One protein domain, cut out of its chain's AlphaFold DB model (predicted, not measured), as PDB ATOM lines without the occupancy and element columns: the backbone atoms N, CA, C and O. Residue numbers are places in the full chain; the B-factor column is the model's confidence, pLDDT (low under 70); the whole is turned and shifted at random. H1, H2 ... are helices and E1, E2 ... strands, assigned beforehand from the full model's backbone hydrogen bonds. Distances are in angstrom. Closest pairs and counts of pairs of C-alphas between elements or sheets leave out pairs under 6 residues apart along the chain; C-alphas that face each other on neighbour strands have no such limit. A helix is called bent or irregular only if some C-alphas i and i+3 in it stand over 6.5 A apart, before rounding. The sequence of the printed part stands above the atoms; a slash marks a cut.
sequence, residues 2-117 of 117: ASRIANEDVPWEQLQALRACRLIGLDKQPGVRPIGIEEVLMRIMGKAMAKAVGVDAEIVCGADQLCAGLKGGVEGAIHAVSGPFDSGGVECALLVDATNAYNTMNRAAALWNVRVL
ATOM      1  N   ALA A   2     163.461 164.215 150.049       87.00
ATOM      2  CA  ALA A   2     164.626 165.007 150.483       87.00
ATOM      3  C   ALA A   2     164.446 166.529 150.323       87.00
ATOM      4  O   ALA A   2     164.589 167.255 151.296       87.00
ATOM      5  N   SER A   3     164.042 166.993 149.132       88.06
ATOM      6  CA  SER A   3     163.766 168.421 148.885       88.06
ATOM      7  C   SER A   3     162.679 168.982 149.813       88.06
ATOM      8  O   SER A   3     162.840 170.062 150.365       88.06
ATOM      9  N   ARG A   4     161.615 168.211 150.066       90.25
ATOM     10  CA  ARG A   4     160.538 168.599 150.987       90.25
ATOM     11  C   ARG A   4     161.064 168.789 152.414       90.25
ATOM     12  O   ARG A   4     160.834 169.820 153.018       90.25
ATOM     13  N   ILE A   5     161.830 167.822 152.922       89.62
ATOM     14  CA  ILE A   5     162.427 167.873 154.269       89.62
ATOM     15  C   ILE A   5     163.432 169.027 154.403       89.62
ATOM     16  O   ILE A   5     163.573 169.590 155.480       89.62
ATOM     17  N   ALA A   6     164.150 169.360 153.328       85.69
ATOM     18  CA  ALA A   6     165.151 170.421 153.340       85.69
ATOM     19  C   ALA A   6     164.544 171.833 153.300       85.69
ATOM     20  O   ALA A   6     165.147 172.761 153.831       85.69
ATOM     21  N   ASN A   7     163.379 171.998 152.666       86.25
ATOM     22  CA  ASN A   7     162.830 173.316 152.337       86.25
ATOM     23  C   ASN A   7     161.521 173.657 153.063       86.25
ATOM     24  O   ASN A   7     161.130 174.821 153.086       86.25
ATOM     25  N   GLU A   8     160.836 172.676 153.647       88.94
ATOM     26  CA  GLU A   8     159.534 172.865 154.290       88.94
ATOM     27  C   GLU A   8     159.582 172.523 155.779       88.94
ATOM     28  O   GLU A   8     160.392 171.712 156.232       88.94
ATOM     29  N   ASP A   9     158.657 173.110 156.540       87.50
ATOM     30  CA  ASP A   9     158.351 172.646 157.889       87.50
ATOM     31  C   ASP A   9     157.495 171.374 157.794       87.50
ATOM     32  O   ASP A   9     156.325 171.410 157.398       87.50
ATOM     33  N   VAL A  10     158.111 170.220 158.064       90.94
ATOM     34  CA  VAL A  10     157.464 168.910 157.945       90.94
ATOM     35  C   VAL A  10     157.089 168.402 159.342       90.94
ATOM     36  O   VAL A  10     157.987 168.233 160.172       90.94
ATOM     37  N   PRO A  11     155.804 168.079 159.601       93.69
ATOM     38  CA  PRO A  11     155.359 167.571 160.897       93.69
ATOM     39  C   PRO A  11     156.151 166.345 161.363       93.69
ATOM     40  O   PRO A  11     156.466 165.451 160.567       93.69
ATOM     41  N   TRP A  12     156.445 166.279 162.664       92.00
ATOM     42  CA  TRP A  12     157.281 165.230 163.260       92.00
ATOM     43  C   TRP A  12     156.743 163.819 162.999       92.00
ATOM     44  O   TRP A  12     157.513 162.894 162.747       92.00
ATOM     45  N   GLU A  13     155.425 163.653 162.968       95.44
ATOM     46  CA  GLU A  13     154.746 162.379 162.738       95.44
ATOM     47  C   GLU A  13     155.107 161.776 161.373       95.44
ATOM     48  O   GLU A  13     155.128 160.554 161.223       95.44
ATOM     49  N   GLN A  14     155.448 162.624 160.393       91.94
ATOM     50  CA  GLN A  14     155.885 162.216 159.053       91.94
ATOM     51  C   GLN A  14     157.391 161.906 158.988       91.94
ATOM     52  O   GLN A  14     157.847 161.286 158.027       91.94
ATOM     53  N   LEU A  15     158.175 162.328 159.988       91.62
ATOM     54  CA  LEU A  15     159.635 162.195 160.017       91.62
ATOM     55  C   LEU A  15     160.143 161.159 161.019       91.62
ATOM     56  O   LEU A  15     161.223 160.609 160.811       91.62
ATOM     57  N   GLN A  16     159.403 160.886 162.092       93.00
ATOM     58  CA  GLN A  16     159.900 160.142 163.252       93.00
ATOM     59  C   GLN A  16     160.512 158.780 162.906       93.00
ATOM     60  O   GLN A  16     161.590 158.450 163.393       93.00
ATOM     61  N   ALA A  17     159.876 158.025 162.005       91.50
ATOM     62  CA  ALA A  17     160.370 156.717 161.581       91.50
ATOM     63  C   ALA A  17     161.684 156.833 160.798       91.50
ATOM     64  O   ALA A  17     162.586 156.027 160.977       91.50
ATOM     65  N   LEU A  18     161.822 157.870 159.968       91.56
ATOM     66  CA  LEU A  18     163.046 158.132 159.209       91.56
ATOM     67  C   LEU A  18     164.171 158.636 160.106       91.56
ATOM     68  O   LEU A  18     165.335 158.356 159.851       91.56
ATOM     69  N   ARG A  19     163.829 159.377 161.161       90.69
ATOM     70  CA  ARG A  19     164.780 159.928 162.129       90.69
ATOM     71  C   ARG A  19     165.163 158.936 163.227       90.69
ATOM     72  O   ARG A  19     165.932 159.306 164.115       90.69
ATOM     73  N   ALA A  20     164.678 157.695 163.159       92.12
ATOM     74  CA  ALA A  20     165.153 156.620 164.009       92.12
ATOM     75  C   ALA A  20     166.664 156.408 163.811       92.12
ATOM     76  O   ALA A  20     167.208 156.527 162.708       92.12
ATOM     77  N   CYS A  21     167.358 156.144 164.915       92.94
ATOM     78  CA  CYS A  21     168.808 156.081 164.936       92.94
ATOM     79  C   CYS A  21     169.288 155.054 165.962       92.94
ATOM     80  O   CYS A  21     168.813 155.030 167.099       92.94
ATOM     81  N   ARG A  22     170.265 154.227 165.577       95.56
ATOM     82  CA  ARG A  22     170.975 153.332 166.493       95.56
ATOM     83  C   ARG A  22     172.264 153.993 166.964       95.56
ATOM     84  O   ARG A  22     173.166 154.218 166.158       95.56
ATOM     85  N   LEU A  23     172.381 154.229 168.266       94.81
ATOM     86  CA  LEU A  23     173.603 154.752 168.868       94.81
ATOM     87  C   LEU A  23     174.625 153.627 169.083       94.81
ATOM     88  O   LEU A  23     174.294 152.588 169.651       94.81
ATOM     89  N   ILE A  24     175.867 153.843 168.651       96.69
ATOM     90  CA  ILE A  24     177.008 152.970 168.954       96.69
ATOM     91  C   ILE A  24     178.176 153.793 169.505       96.69
ATOM     92  O   ILE A  24     178.357 154.949 169.126       96.69
ATOM     93  N   GLY A  25     178.976 153.204 170.391       95.81
ATOM     94  CA  GLY A  25     180.231 153.795 170.856       95.81
ATOM     95  C   GLY A  25     181.410 153.211 170.086       95.81
ATOM     96  O   GLY A  25     181.612 152.001 170.116       95.81
ATOM     97  N   LEU A  26     182.179 154.056 169.401       96.69
ATOM     98  CA  LEU A  26     183.460 153.677 168.805       96.69
ATOM     99  C   LEU A  26     184.609 154.055 169.744       96.69
ATOM    100  O   LEU A  26     184.537 155.081 170.420       96.69
ATOM    101  N   ASP A  27     185.674 153.260 169.764       96.56
ATOM    102  CA  ASP A  27     186.894 153.593 170.506       96.56
ATOM    103  C   ASP A  27     187.626 154.772 169.837       96.56
ATOM    104  O   ASP A  27     187.826 154.781 168.620       96.56
ATOM    105  N   LYS A  28     187.968 155.798 170.627       93.00
ATOM    106  CA  LYS A  28     188.663 157.016 170.175       93.00
ATOM    107  C   LYS A  28     190.140 157.047 170.593       93.00
ATOM    108  O   LYS A  28     190.870 157.865 170.048       93.00
ATOM    109  N   GLN A  29     190.573 156.187 171.516       94.81
ATOM    110  CA  GLN A  29     191.956 156.098 172.013       94.81
ATOM    111  C   GLN A  29     192.625 157.456 172.349       94.81
ATOM    112  O   GLN A  29     193.423 157.962 171.561       94.81
ATOM    113  N   PRO A  30     192.379 158.040 173.541       93.75
ATOM    114  CA  PRO A  30     191.479 157.578 174.598       93.75
ATOM    115  C   PRO A  30     190.035 158.082 174.423       93.75
ATOM    116  O   PRO A  30     189.761 159.086 173.763       93.75
ATOM    117  N   GLY A  31     189.099 157.402 175.087       92.12
ATOM    118  CA  GLY A  31     187.695 157.805 175.174       92.12
ATOM    119  C   GLY A  31     186.785 157.131 174.148       92.12
ATOM    120  O   GLY A  31     187.181 156.211 173.437       92.12
ATOM    121  N   VAL A  32     185.536 157.595 174.087       93.19
ATOM    122  CA  VAL A  32     184.482 157.018 173.241       93.19
ATOM    123  C   VAL A  32     183.961 158.073 172.275       93.19
ATOM    124  O   VAL A  32     183.703 159.215 172.656       93.19
ATOM    125  N   ARG A  33     183.769 157.684 171.016       92.50
ATOM    126  CA  ARG A  33     183.070 158.473 170.005       92.50
ATOM    127  C   ARG A  33     181.658 157.912 169.803       92.50
ATOM    128  O   ARG A  33     181.520 156.860 169.179       92.50
ATOM    129  N   PRO A  34     180.609 158.585 170.309       92.88
ATOM    130  CA  PRO A  34     179.236 158.180 170.044       92.88
ATOM    131  C   PRO A  34     178.883 158.468 168.581       92.88
ATOM    132  O   PRO A  34     179.082 159.580 168.097       92.88
ATOM    133  N   ILE A  35     178.354 157.469 167.880       94.38
ATOM    134  CA  ILE A  35     177.902 157.572 166.492       94.38
ATOM    135  C   ILE A  35     176.431 157.192 166.420       94.38
ATOM    136  O   ILE A  35     176.044 156.085 166.799       94.38
ATOM    137  N   GLY A  36     175.621 158.108 165.896       93.62
ATOM    138  CA  GLY A  36     174.247 157.828 165.519       93.62
ATOM    139  C   GLY A  36     174.177 157.235 164.113       93.62
ATOM    140  O   GLY A  36     174.481 157.915 163.137       93.62
ATOM    141  N   ILE A  37     173.768 155.973 163.992       95.31
ATOM    142  CA  ILE A  37     173.494 155.333 162.703       95.31
ATOM    143  C   ILE A  37     172.018 155.534 162.365       95.31
ATOM    144  O   ILE A  37     171.155 154.859 162.920       95.31
ATOM    145  N   GLU A  38     171.741 156.466 161.459       93.94
ATOM    146  CA  GLU A  38     170.390 156.745 160.952       93.94
ATOM    147  C   GLU A  38     169.862 155.643 160.025       93.94
ATOM    148  O   GLU A  38     170.626 154.808 159.525       93.94
ATOM    149  N   GLU A  39     168.564 155.698 159.725       95.31
ATOM    150  CA  GLU A  39     167.922 154.879 158.699       95.31
ATOM    151  C   GLU A  39     168.585 154.990 157.320       95.31
ATOM    152  O   GLU A  39     169.062 156.048 156.897       95.31
ATOM    153  N   VAL A  40     168.566 153.887 156.562       95.69
ATOM    154  CA  VAL A  40     169.202 153.808 155.231       95.69
ATOM    155  C   VAL A  40     168.679 154.904 154.300       95.69
ATOM    156  O   VAL A  40     169.466 155.550 153.608       95.69
ATOM    157  N   LEU A  41     167.365 155.150 154.314       94.50
ATOM    158  CA  LEU A  41     166.738 156.180 153.486       94.50
ATOM    159  C   LEU A  41     167.228 157.590 153.845       94.50
ATOM    160  O   LEU A  41     167.505 158.370 152.935       94.50
ATOM    161  N   MET A  42     167.402 157.910 155.135       94.38
ATOM    162  CA  MET A  42     167.977 159.196 155.553       94.38
ATOM    163  C   MET A  42     169.412 159.354 155.066       94.38
ATOM    164  O   MET A  42     169.756 160.405 154.532       94.38
ATOM    165  N   ARG A  43     170.230 158.297 155.135       94.94
ATOM    166  CA  ARG A  43     171.609 158.337 154.625       94.94
ATOM    167  C   ARG A  43     171.667 158.535 153.111       94.94
ATOM    168  O   ARG A  43     172.507 159.295 152.633       94.94
ATOM    169  N   ILE A  44     170.774 157.894 152.351       95.69
ATOM    170  CA  ILE A  44     170.666 158.093 150.894       95.69
ATOM    171  C   ILE A  44     170.277 159.541 150.585       95.69
ATOM    172  O   ILE A  44     170.923 160.182 149.758       95.69
ATOM    173  N   MET A  45     169.261 160.076 151.269       94.81
ATOM    174  CA  MET A  45     168.834 161.468 151.096       94.81
ATOM    175  C   MET A  45     169.946 162.450 151.478       94.81
ATOM    176  O   MET A  45     170.234 163.361 150.708       94.81
ATOM    177  N   GLY A  46     170.629 162.229 152.603       93.19
ATOM    178  CA  GLY A  46     171.776 163.031 153.027       93.19
ATOM    179  C   GLY A  46     172.920 162.996 152.012       93.19
ATOM    180  O   GLY A  46     173.488 164.035 151.686       93.19
ATOM    181  N   LYS A  47     173.217 161.828 151.426       94.88
ATOM    182  CA  LYS A  47     174.238 161.712 150.375       94.88
ATOM    183  C   LYS A  47     173.828 162.421 149.084       94.88
ATOM    184  O   LYS A  47     174.680 163.038 148.448       94.88
ATOM    185  N   ALA A  48     172.552 162.352 148.707       94.81
ATOM    186  CA  ALA A  48     172.020 163.088 147.565       94.81
ATOM    187  C   ALA A  48     172.133 164.604 147.782       94.81
ATOM    188  O   ALA A  48     172.612 165.298 146.891       94.81
ATOM    189  N   MET A  49     171.793 165.095 148.980       92.06
ATOM    190  CA  MET A  49     171.964 166.504 149.344       92.06
ATOM    191  C   MET A  49     173.432 166.922 149.295       92.06
ATOM    192  O   MET A  49     173.755 167.884 148.610       92.06
ATOM    193  N   ALA A  50     174.336 166.162 149.921       92.50
ATOM    194  CA  ALA A  50     175.772 166.448 149.892       92.50
ATOM    195  C   ALA A  50     176.340 166.479 148.464       92.50
ATOM    196  O   ALA A  50     177.228 167.270 148.170       92.50
ATOM    197  N   LYS A  51     175.827 165.639 147.555       94.12
ATOM    198  CA  LYS A  51     176.209 165.680 146.139       94.12
ATOM    199  C   LYS A  51     175.646 166.908 145.422       94.12
ATOM    200  O   LYS A  51     176.330 167.450 144.564       94.12
ATOM    201  N   ALA A  52     174.417 167.308 145.742       93.12
ATOM    202  CA  ALA A  52     173.759 168.449 145.117       93.12
ATOM    203  C   ALA A  52     174.415 169.781 145.506       93.12
ATOM    204  O   ALA A  52     174.589 170.620 144.637       93.12
ATOM    205  N   VAL A  53     174.801 169.946 146.776       90.69
ATOM    206  CA  VAL A  53     175.317 171.223 147.312       90.69
ATOM    207  C   VAL A  53     176.829 171.233 147.541       90.69
ATOM    208  O   VAL A  53     177.380 172.248 147.939       90.69
ATOM    209  N   GLY A  54     177.515 170.101 147.351       93.12
ATOM    210  CA  GLY A  54     178.917 169.950 147.755       93.12
ATOM    211  C   GLY A  54     179.878 170.890 147.031       93.12
ATOM    212  O   GLY A  54     180.778 171.429 147.661       93.12
ATOM    213  N   VAL A  55     179.662 171.124 145.732       94.38
ATOM    214  CA  VAL A  55     180.480 172.067 144.948       94.38
ATOM    215  C   VAL A  55     180.252 173.499 145.422       94.38
ATOM    216  O   VAL A  55     181.213 174.229 145.634       94.38
ATOM    217  N   ASP A  56     178.996 173.883 145.643       93.06
ATOM    218  CA  ASP A  56     178.661 175.219 146.140       93.06
ATOM    219  C   ASP A  56     179.252 175.440 147.537       93.06
ATOM    220  O   ASP A  56     179.834 176.486 147.806       93.06
ATOM    221  N   ALA A  57     179.176 174.428 148.408       91.56
ATOM    222  CA  ALA A  57     179.780 174.466 149.733       91.56
ATOM    223  C   ALA A  57     181.305 174.632 149.665       91.56
ATOM    224  O   ALA A  57     181.844 175.452 150.403       91.56
ATOM    225  N   GLU A  58     181.993 173.902 148.779       93.25
ATOM    226  CA  GLU A  58     183.439 174.043 148.556       93.25
ATOM    227  C   GLU A  58     183.797 175.462 148.081       93.25
ATOM    228  O   GLU A  58     184.718 176.071 148.622       93.25
ATOM    229  N   ILE A  59     183.041 176.017 147.126       92.38
ATOM    230  CA  ILE A  59     183.267 177.367 146.583       92.38
ATOM    231  C   ILE A  59     183.051 178.442 147.651       92.38
ATOM    232  O   ILE A  59     183.895 179.319 147.811       92.38
ATOM    233  N   VAL A  60     181.929 178.383 148.374       91.69
ATOM    234  CA  VAL A  60     181.558 179.399 149.373       91.69
ATOM    235  C   VAL A  60     182.490 179.356 150.583       91.69
ATOM    236  O   VAL A  60     182.847 180.401 151.115       91.69
ATOM    237  N   CYS A  61     182.895 178.161 151.018       91.12
ATOM    238  CA  CYS A  61     183.789 178.002 152.163       91.12
ATOM    239  C   CYS A  61     185.253 178.310 151.830       91.12
ATOM    240  O   CYS A  61     186.000 178.730 152.716       91.12
ATOM    241  N   GLY A  62     185.669 178.077 150.581       90.38
ATOM    242  CA  GLY A  62     187.018 178.353 150.104       90.38
ATOM    243  C   GLY A  62     188.110 177.804 151.028       90.38
ATOM    244  O   GLY A  62     188.028 176.683 151.532       90.38
ATOM    245  N   ALA A  63     189.144 178.616 151.254       89.12
ATOM    246  CA  ALA A  63     190.247 178.290 152.158       89.12
ATOM    247  C   ALA A  63     189.949 178.612 153.637       89.12
ATOM    248  O   ALA A  63     190.692 178.164 154.510       89.12
ATOM    249  N   ASP A  64     188.868 179.343 153.925       88.06
ATOM    250  CA  ASP A  64     188.507 179.757 155.286       88.06
ATOM    251  C   ASP A  64     187.903 178.598 156.090       88.06
ATOM    252  O   ASP A  64     188.064 178.511 157.309       88.06
ATOM    253  N   GLN A  65     187.213 177.677 155.408       89.69
ATOM    254  CA  GLN A  65     186.619 176.493 156.018       89.69
ATOM    255  C   GLN A  65     186.964 175.218 155.238       89.69
ATOM    256  O   GLN A  65     186.283 174.792 154.306       89.69
ATOM    257  N   LEU A  66     188.006 174.541 155.708       88.56
ATOM    258  CA  LEU A  66     188.584 173.366 155.056       88.56
ATOM    259  C   LEU A  66     187.715 172.103 155.159       88.56
ATOM    260  O   LEU A  66     187.914 171.146 154.408       88.56
ATOM    261  N   CYS A  67     186.730 172.072 156.062       88.69
ATOM    262  CA  CYS A  67     185.828 170.930 156.211       88.69
ATOM    263  C   CYS A  67     184.773 170.822 155.095       88.69
ATOM    264  O   CYS A  67     184.037 169.836 155.065       88.69
ATOM    265  N   ALA A  68     184.702 171.783 154.169       90.56
ATOM    266  CA  ALA A  68     183.740 171.787 153.063       90.56
ATOM    267  C   ALA A  68     184.145 170.916 151.858       90.56
ATOM    268  O   ALA A  68     183.445 170.897 150.850       90.56
ATOM    269  N   GLY A  69     185.242 170.160 151.964       87.88
ATOM    270  CA  GLY A  69     185.669 169.217 150.927       87.88
ATOM    271  C   GLY A  69     186.698 169.765 149.940       87.88
ATOM    272  O   GLY A  69     186.947 169.104 148.933       87.88
ATOM    273  N   LEU A  70     187.326 170.908 150.248       90.94
ATOM    274  CA  LEU A  70     188.399 171.494 149.445       90.94
ATOM    275  C   LEU A  70     189.492 170.457 149.150       90.94
ATOM    276  O   LEU A  70     190.096 169.878 150.063       90.94
ATOM    277  N   LYS A  71     189.769 170.225 147.863       91.00
ATOM    278  CA  LYS A  71     190.826 169.292 147.445       91.00
ATOM    279  C   LYS A  71     192.186 169.740 147.978       91.00
ATOM    280  O   LYS A  71     192.600 170.871 147.763       91.00
ATOM    281  N   GLY A  72     192.884 168.832 148.660       90.75
ATOM    282  CA  GLY A  72     194.165 169.147 149.303       90.75
ATOM    283  C   GLY A  72     194.039 170.056 150.531       90.75
ATOM    284  O   GLY A  72     195.054 170.523 151.034       90.75
ATOM    285  N   GLY A  73     192.826 170.290 151.050       91.06
ATOM    286  CA  GLY A  73     192.583 171.259 152.121       91.06
ATOM    287  C   GLY A  73     193.419 171.033 153.382       91.06
ATOM    288  O   GLY A  73     193.883 171.998 153.972       91.06
ATOM    289  N   VAL A  74     193.683 169.779 153.772       91.12
ATOM    290  CA  VAL A  74     194.519 169.462 154.951       91.12
ATOM    291  C   VAL A  74     195.977 169.887 154.752       91.12
ATOM    292  O   VAL A  74     196.566 170.489 155.643       91.12
ATOM    293  N   GLU A  75     196.553 169.596 153.587       92.38
ATOM    294  CA  GLU A  75     197.919 170.006 153.242       92.38
ATOM    295  C   GLU A  75     198.009 171.534 153.144       92.38
ATOM    296  O   GLU A  75     198.890 172.148 153.747       92.38
ATOM    297  N   GLY A  76     197.028 172.154 152.480       90.50
ATOM    298  CA  GLY A  76     196.890 173.607 152.422       90.50
ATOM    299  C   GLY A  76     196.815 174.248 153.811       90.50
ATOM    300  O   GLY A  76     197.481 175.252 154.042       90.50
ATOM    301  N   ALA A  77     196.086 173.639 154.755       91.06
ATOM    302  CA  ALA A  77     196.003 174.091 156.148       91.06
ATOM    303  C   ALA A  77     197.377 174.155 156.812       91.06
ATOM    304  O   ALA A  77     197.727 175.150 157.441       91.06
ATOM    305  N   ILE A  78     198.146 173.073 156.676       91.75
ATOM    306  CA  ILE A  78     199.462 172.947 157.298       91.75
ATOM    307  C   ILE A  78     200.388 174.024 156.740       91.75
ATOM    308  O   ILE A  78     201.039 174.715 157.513       91.75
ATOM    309  N   HIS A  79     200.405 174.231 155.422       91.25
ATOM    310  CA  HIS A  79     201.224 175.284 154.821       91.25
ATOM    311  C   HIS A  79     200.769 176.697 155.201       91.25
ATOM    312  O   HIS A  79     201.615 177.542 155.491       91.25
ATOM    313  N   ALA A  80     199.457 176.947 155.235       89.88
ATOM    314  CA  ALA A  80     198.894 178.241 155.614       89.88
ATOM    315  C   ALA A  80     199.228 178.611 157.065       89.88
ATOM    316  O   ALA A  80     199.463 179.782 157.355       89.88
ATOM    317  N   VAL A  81     199.282 177.621 157.961       90.38
ATOM    318  CA  VAL A  81     199.672 177.836 159.357       90.38
ATOM    319  C   VAL A  81     201.191 177.903 159.504       90.38
ATOM    320  O   VAL A  81     201.667 178.851 160.108       90.38
ATOM    321  N   SER A  82     201.968 176.965 158.956       91.69
ATOM    322  CA  SER A  82     203.421 176.898 159.191       91.69
ATOM    323  C   SER A  82     204.219 178.015 158.509       91.69
ATOM    324  O   SER A  82     205.161 178.533 159.100       91.69
ATOM    325  N   GLY A  83     203.841 178.444 157.299       92.44
ATOM    326  CA  GLY A  83     204.615 179.434 156.533       92.44
ATOM    327  C   GLY A  83     204.839 180.776 157.259       92.44
ATOM    328  O   GLY A  83     205.968 181.277 157.293       92.44
ATOM    329  N   PRO A  84     203.806 181.376 157.880       92.50
ATOM    330  CA  PRO A  84     203.965 182.577 158.700       92.50
ATOM    331  C   PRO A  84     204.875 182.403 159.928       92.50
ATOM    332  O   PRO A  84     205.566 183.351 160.298       92.50
ATOM    333  N   PHE A  85     204.922 181.214 160.538       94.00
ATOM    334  CA  PHE A  85     205.864 180.924 161.629       94.00
ATOM    335  C   PHE A  85     207.297 180.799 161.109       94.00
ATOM    336  O   PHE A  85     208.207 181.391 161.686       94.00
ATOM    337  N   ASP A  86     207.496 180.105 159.986       93.62
ATOM    338  CA  ASP A  86     208.821 179.915 159.379       93.62
ATOM    339  C   ASP A  86     209.444 181.242 158.910       93.62
ATOM    340  O   ASP A  86     210.660 181.423 158.945       93.62
ATOM    341  N   SER A  87     208.605 182.193 158.490       93.62
ATOM    342  CA  SER A  87     209.026 183.535 158.067       93.62
ATOM    343  C   SER A  87     209.164 184.542 159.217       93.62
ATOM    344  O   SER A  87     209.576 185.678 158.981       93.62
ATOM    345  N   GLY A  88     208.837 184.148 160.454       91.19
ATOM    346  CA  GLY A  88     208.878 185.021 161.631       91.19
ATOM    347  C   GLY A  88     207.770 186.082 161.672       91.19
ATOM    348  O   GLY A  88     207.871 187.038 162.435       91.19
ATOM    349  N   GLY A  89     206.723 185.939 160.854       90.06
ATOM    350  CA  GLY A  89     205.572 186.848 160.814       90.06
ATOM    351  C   GLY A  89     204.517 186.576 161.893       90.06
ATOM    352  O   GLY A  89     203.623 187.397 162.088       90.06
ATOM    353  N   VAL A  90     204.601 185.434 162.583       93.12
ATOM    354  CA  VAL A  90     203.688 185.021 163.657       93.12
ATOM    355  C   VAL A  90     204.487 184.418 164.811       93.12
ATOM    356  O   VAL A  90     205.341 183.560 164.601       93.12
ATOM    357  N   GLU A  91     204.183 184.842 166.039       93.19
ATOM    358  CA  GLU A  91     204.858 184.365 167.258       93.19
ATOM    359  C   GLU A  91     204.084 183.245 167.976       93.19
ATOM    360  O   GLU A  91     204.677 182.437 168.691       93.19
ATOM    361  N   CYS A  92     202.757 183.182 167.818       93.44
ATOM    362  CA  CYS A  92     201.913 182.207 168.508       93.44
ATOM    363  C   CYS A  92     200.620 181.882 167.744       93.44
ATOM    364  O   CYS A  92     200.162 182.646 166.896       93.44
ATOM    365  N   ALA A  93     200.020 180.731 168.061       91.75
ATOM    366  CA  ALA A  93     198.716 180.310 167.553       91.75
ATOM    367  C   ALA A  93     197.763 180.029 168.718       91.75
ATOM    368  O   ALA A  93     198.163 179.465 169.739       91.75
ATOM    369  N   LEU A  94     196.488 180.381 168.542       94.62
ATOM    370  CA  LEU A  94     195.421 180.026 169.470       94.62
ATOM    371  C   LEU A  94     194.685 178.786 168.956       94.62
ATOM    372  O   LEU A  94     194.034 178.825 167.914       94.62
ATOM    373  N   LEU A  95     194.765 177.698 169.717       93.94
ATOM    374  CA  LEU A  95     194.021 176.476 169.437       93.94
ATOM    375  C   LEU A  95     192.669 176.529 170.149       93.94
ATOM    376  O   LEU A  95     192.609 176.645 171.373       93.94
ATOM    377  N   VAL A  96     191.589 176.427 169.376       95.12
ATOM    378  CA  VAL A  96     190.213 176.416 169.883       95.12
ATOM    379  C   VAL A  96     189.560 175.095 169.491       95.12
ATOM    380  O   VAL A  96     189.548 174.740 168.316       95.12
ATOM    381  N   ASP A  97     189.002 174.384 170.470       93.38
ATOM    382  CA  ASP A  97     188.239 173.152 170.251       93.38
ATOM    383  C   ASP A  97     186.848 173.253 170.882       93.38
ATOM    384  O   ASP A  97     186.679 173.704 172.020       93.38
ATOM    385  N   ALA A  98     185.835 172.823 170.133       93.00
ATOM    386  CA  ALA A  98     184.453 172.845 170.583       93.00
ATOM    387  C   ALA A  98     184.096 171.521 171.268       93.00
ATOM    388  O   ALA A  98     183.976 170.467 170.636       93.00
ATOM    389  N   THR A  99     183.837 171.581 172.575       90.38
ATOM    390  CA  THR A  99     183.455 170.392 173.344       90.38
ATOM    391  C   THR A  99     182.109 169.850 172.870       90.38
ATOM    392  O   THR A  99     181.074 170.512 172.968       90.38
ATOM    393  N   ASN A 100     182.121 168.599 172.401       87.62
ATOM    394  CA  ASN A 100     180.923 167.852 172.024       87.62
ATOM    395  C   ASN A 100     180.045 168.569 170.970       87.62
ATOM    396  O   ASN A 100     178.818 168.479 171.016       87.62
ATOM    397  N   ALA A 101     180.688 169.263 170.021       90.50
ATOM    398  CA  ALA A 101     180.064 170.223 169.104       90.50
ATOM    399  C   ALA A 101     178.753 169.745 168.452       90.50
ATOM    400  O   ALA A 101     177.763 170.470 168.452       90.50
ATOM    401  N   TYR A 102     178.702 168.510 167.941       86.38
ATOM    402  CA  TYR A 102     177.500 167.974 167.286       86.38
ATOM    403  C   TYR A 102     176.295 167.828 168.224       86.38
ATOM    404  O   TYR A 102     175.153 167.977 167.789       86.38
ATOM    405  N   ASN A 103     176.533 167.528 169.501       86.94
ATOM    406  CA  ASN A 103     175.467 167.327 170.480       86.94
ATOM    407  C   ASN A 103     175.103 168.623 171.216       86.94
ATOM    408  O   ASN A 103     173.971 168.748 171.680       86.94
ATOM    409  N   THR A 104     176.038 169.570 171.323       92.50
ATOM    410  CA  THR A 104     175.858 170.850 172.030       92.50
ATOM    411  C   THR A 104     175.424 171.998 171.116       92.50
ATOM    412  O   THR A 104     175.011 173.045 171.612       92.50
ATOM    413  N   MET A 105     175.455 171.813 169.793       92.75
ATOM    414  CA  MET A 105     174.992 172.811 168.829       92.75
ATOM    415  C   MET A 105     173.509 173.158 169.027       92.75
ATOM    416  O   MET A 105     172.627 172.292 169.008       92.75
ATOM    417  N   ASN A 106     173.215 174.457 169.126       94.06
ATOM    418  CA  ASN A 106     171.846 174.958 169.097       94.06
ATOM    419  C   ASN A 106     171.289 174.868 167.666       94.06
ATOM    420  O   ASN A 106     171.636 175.662 166.793       94.06
ATOM    421  N   ARG A 107     170.397 173.897 167.440       89.56
ATOM    422  CA  ARG A 107     169.810 173.621 166.120       89.56
ATOM    423  C   ARG A 107     168.970 174.779 165.581       89.56
ATOM    424  O   ARG A 107     169.002 175.021 164.382       89.56
ATOM    425  N   ALA A 108     168.248 175.496 166.442       90.06
ATOM    426  CA  ALA A 108     167.430 176.630 166.017       90.06
ATOM    427  C   ALA A 108     168.310 177.785 165.517       90.06
ATOM    428  O   ALA A 108     168.063 178.320 164.440       90.06
ATOM    429  N   ALA A 109     169.380 178.104 166.252       93.19
ATOM    430  CA  ALA A 109     170.350 179.112 165.832       93.19
ATOM    431  C   ALA A 109     171.073 178.707 164.535       93.19
ATOM    432  O   ALA A 109     171.215 179.526 163.633       93.19
ATOM    433  N   ALA A 110     171.474 177.438 164.405       89.88
ATOM    434  CA  ALA A 110     172.095 176.932 163.181       89.88
ATOM    435  C   ALA A 110     171.167 177.075 161.960       89.88
ATOM    436  O   ALA A 110     171.583 177.610 160.938       89.88
ATOM    437  N   LEU A 111     169.899 176.661 162.078       85.69
ATOM    438  CA  LEU A 111     168.911 176.791 161.000       85.69
ATOM    439  C   LEU A 111     168.610 178.252 160.646       85.69
ATOM    440  O   LEU A 111     168.415 178.562 159.474       85.69
ATOM    441  N   TRP A 112     168.581 179.146 161.639       88.56
ATOM    442  CA  TRP A 112     168.430 180.580 161.397       88.56
ATOM    443  C   TRP A 112     169.608 181.142 160.596       88.56
ATOM    444  O   TRP A 112     169.394 181.810 159.588       88.56
ATOM    445  N   ASN A 113     170.842 180.815 160.988       87.81
ATOM    446  CA  ASN A 113     172.039 181.311 160.308       87.81
ATOM    447  C   ASN A 113     172.113 180.849 158.846       87.81
ATOM    448  O   ASN A 113     172.465 181.646 157.987       87.81
ATOM    449  N   VAL A 114     171.704 179.610 158.543       80.00
ATOM    450  CA  VAL A 114     171.660 179.097 157.157       80.00
ATOM    451  C   VAL A 114     170.634 179.830 156.278       80.00
ATOM    452  O   VAL A 114     170.742 179.785 155.062       80.00
ATOM    453  N   ARG A 115     169.631 180.507 156.856       75.56
ATOM    454  CA  ARG A 115     168.660 181.305 156.079       75.56
ATOM    455  C   ARG A 115     169.137 182.719 155.754       75.56
ATOM    456  O   ARG A 115     168.552 183.346 154.876       75.56
ATOM    457  N   VAL A 116     170.081 183.251 156.531       75.88
ATOM    458  CA  VAL A 116     170.517 184.657 156.456       75.88
ATOM    459  C   VAL A 116     171.834 184.808 155.692       75.88
ATOM    460  O   VAL A 116     172.061 185.862 155.101       75.88
ATOM    461  N   LEU A 117     172.682 183.776 155.725       58.09
ATOM    462  CA  LEU A 117     173.909 183.655 154.931       58.09
ATOM    463  C   LEU A 117     173.590 183.208 153.501       58.09
ATOM    464  O   LEU A 117     174.266 183.718 152.584       58.09
TER     465      LEU A 117
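This is residues 2 to 117 of the 117 residues of an uncharacterized protein of Vitrella brassicaformis (strain CCMP3155) (UniProt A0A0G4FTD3). The model is a loose, open frame: the kinked helix H3 and the helix H4 make one long side, and the stretch of residues 87 to 100 folds back from the end of H4 to the short helix H5, leaving the middle empty. The hairpin of E1 and E2 forms an arm at the first-residue end of H3, the small helix H1 sits beside that part of H3, and H6 sticks out free at the end of the chain. The printed part has 116 residues with six named helices and two named strands, in the order H1, H2, E1, E2, H3, H4, H5, H6; the sheet, E1 - E2, is antiparallel and the class is mostly helix. The whole is loose, with a radius of gyration of the C-alphas of 18.5 A, and elongated, with spans of 59 by 35 by 25 A.

H1, residues 2 to 7, and H3, residues 40 to 61, only just touch, with 3 pairs of C-alphas within 8 A. The closest C-alphas are those of Ala 2 and Met 45, 5.5 A apart, and H3 touches H1 with residues 45 to 49 alone. They run the same way at a steep tilt of 53 degrees. H2, residues 12 to 15, touches no helix. E1, residues 21 to 27, and E2, residues 32 to 38, form a hairpin, antiparallel at 153 degrees between their directions. N 24 and O 35 are 2.9 A apart and N 35 and O 24 are 2.8 A apart, both within hydrogen-bond range. H4, residues 73 to 86, H5, residues 101 to 104, and H6, residues 107 to 116, touch no helix; H3 and H4 are apart, and so are H5 and H6. In H1 and H6 every O i to N i+4 pair is within hydrogen-bond range, in H3 16 of 18 and in H4 8 of 10; H2 and H5 are too short for such a pair.

H1 begins at C-alpha 2, (164.626, 165.007, 150.483). H2 follows, then E1, 19.1 A long, and E2, 18.7 A. H3, 28.4 A, begins at C-alpha 40, (169.202, 153.808, 155.231); it has a kink of 54 degrees near residue 55 and is irregular, with C-alphas 52 and 55 7.6 A apart. H4 is 19.8 A long. H5 precedes H6, 14.7 A, which ends at C-alpha 116, (170.517, 184.657, 156.456).

The C-alphas of Glu 13 and Gly 88, the two farthest apart, are 58.7 A apart. The printed part has no cut. The links H3 to H4, of 11 residues, and H4 to H5, of 14, are long. Residues 7 to 13, 94 to 99 and 104 to 117 stand free. The mean pLDDT of the printed part is 91.3; residue 117 is under 70.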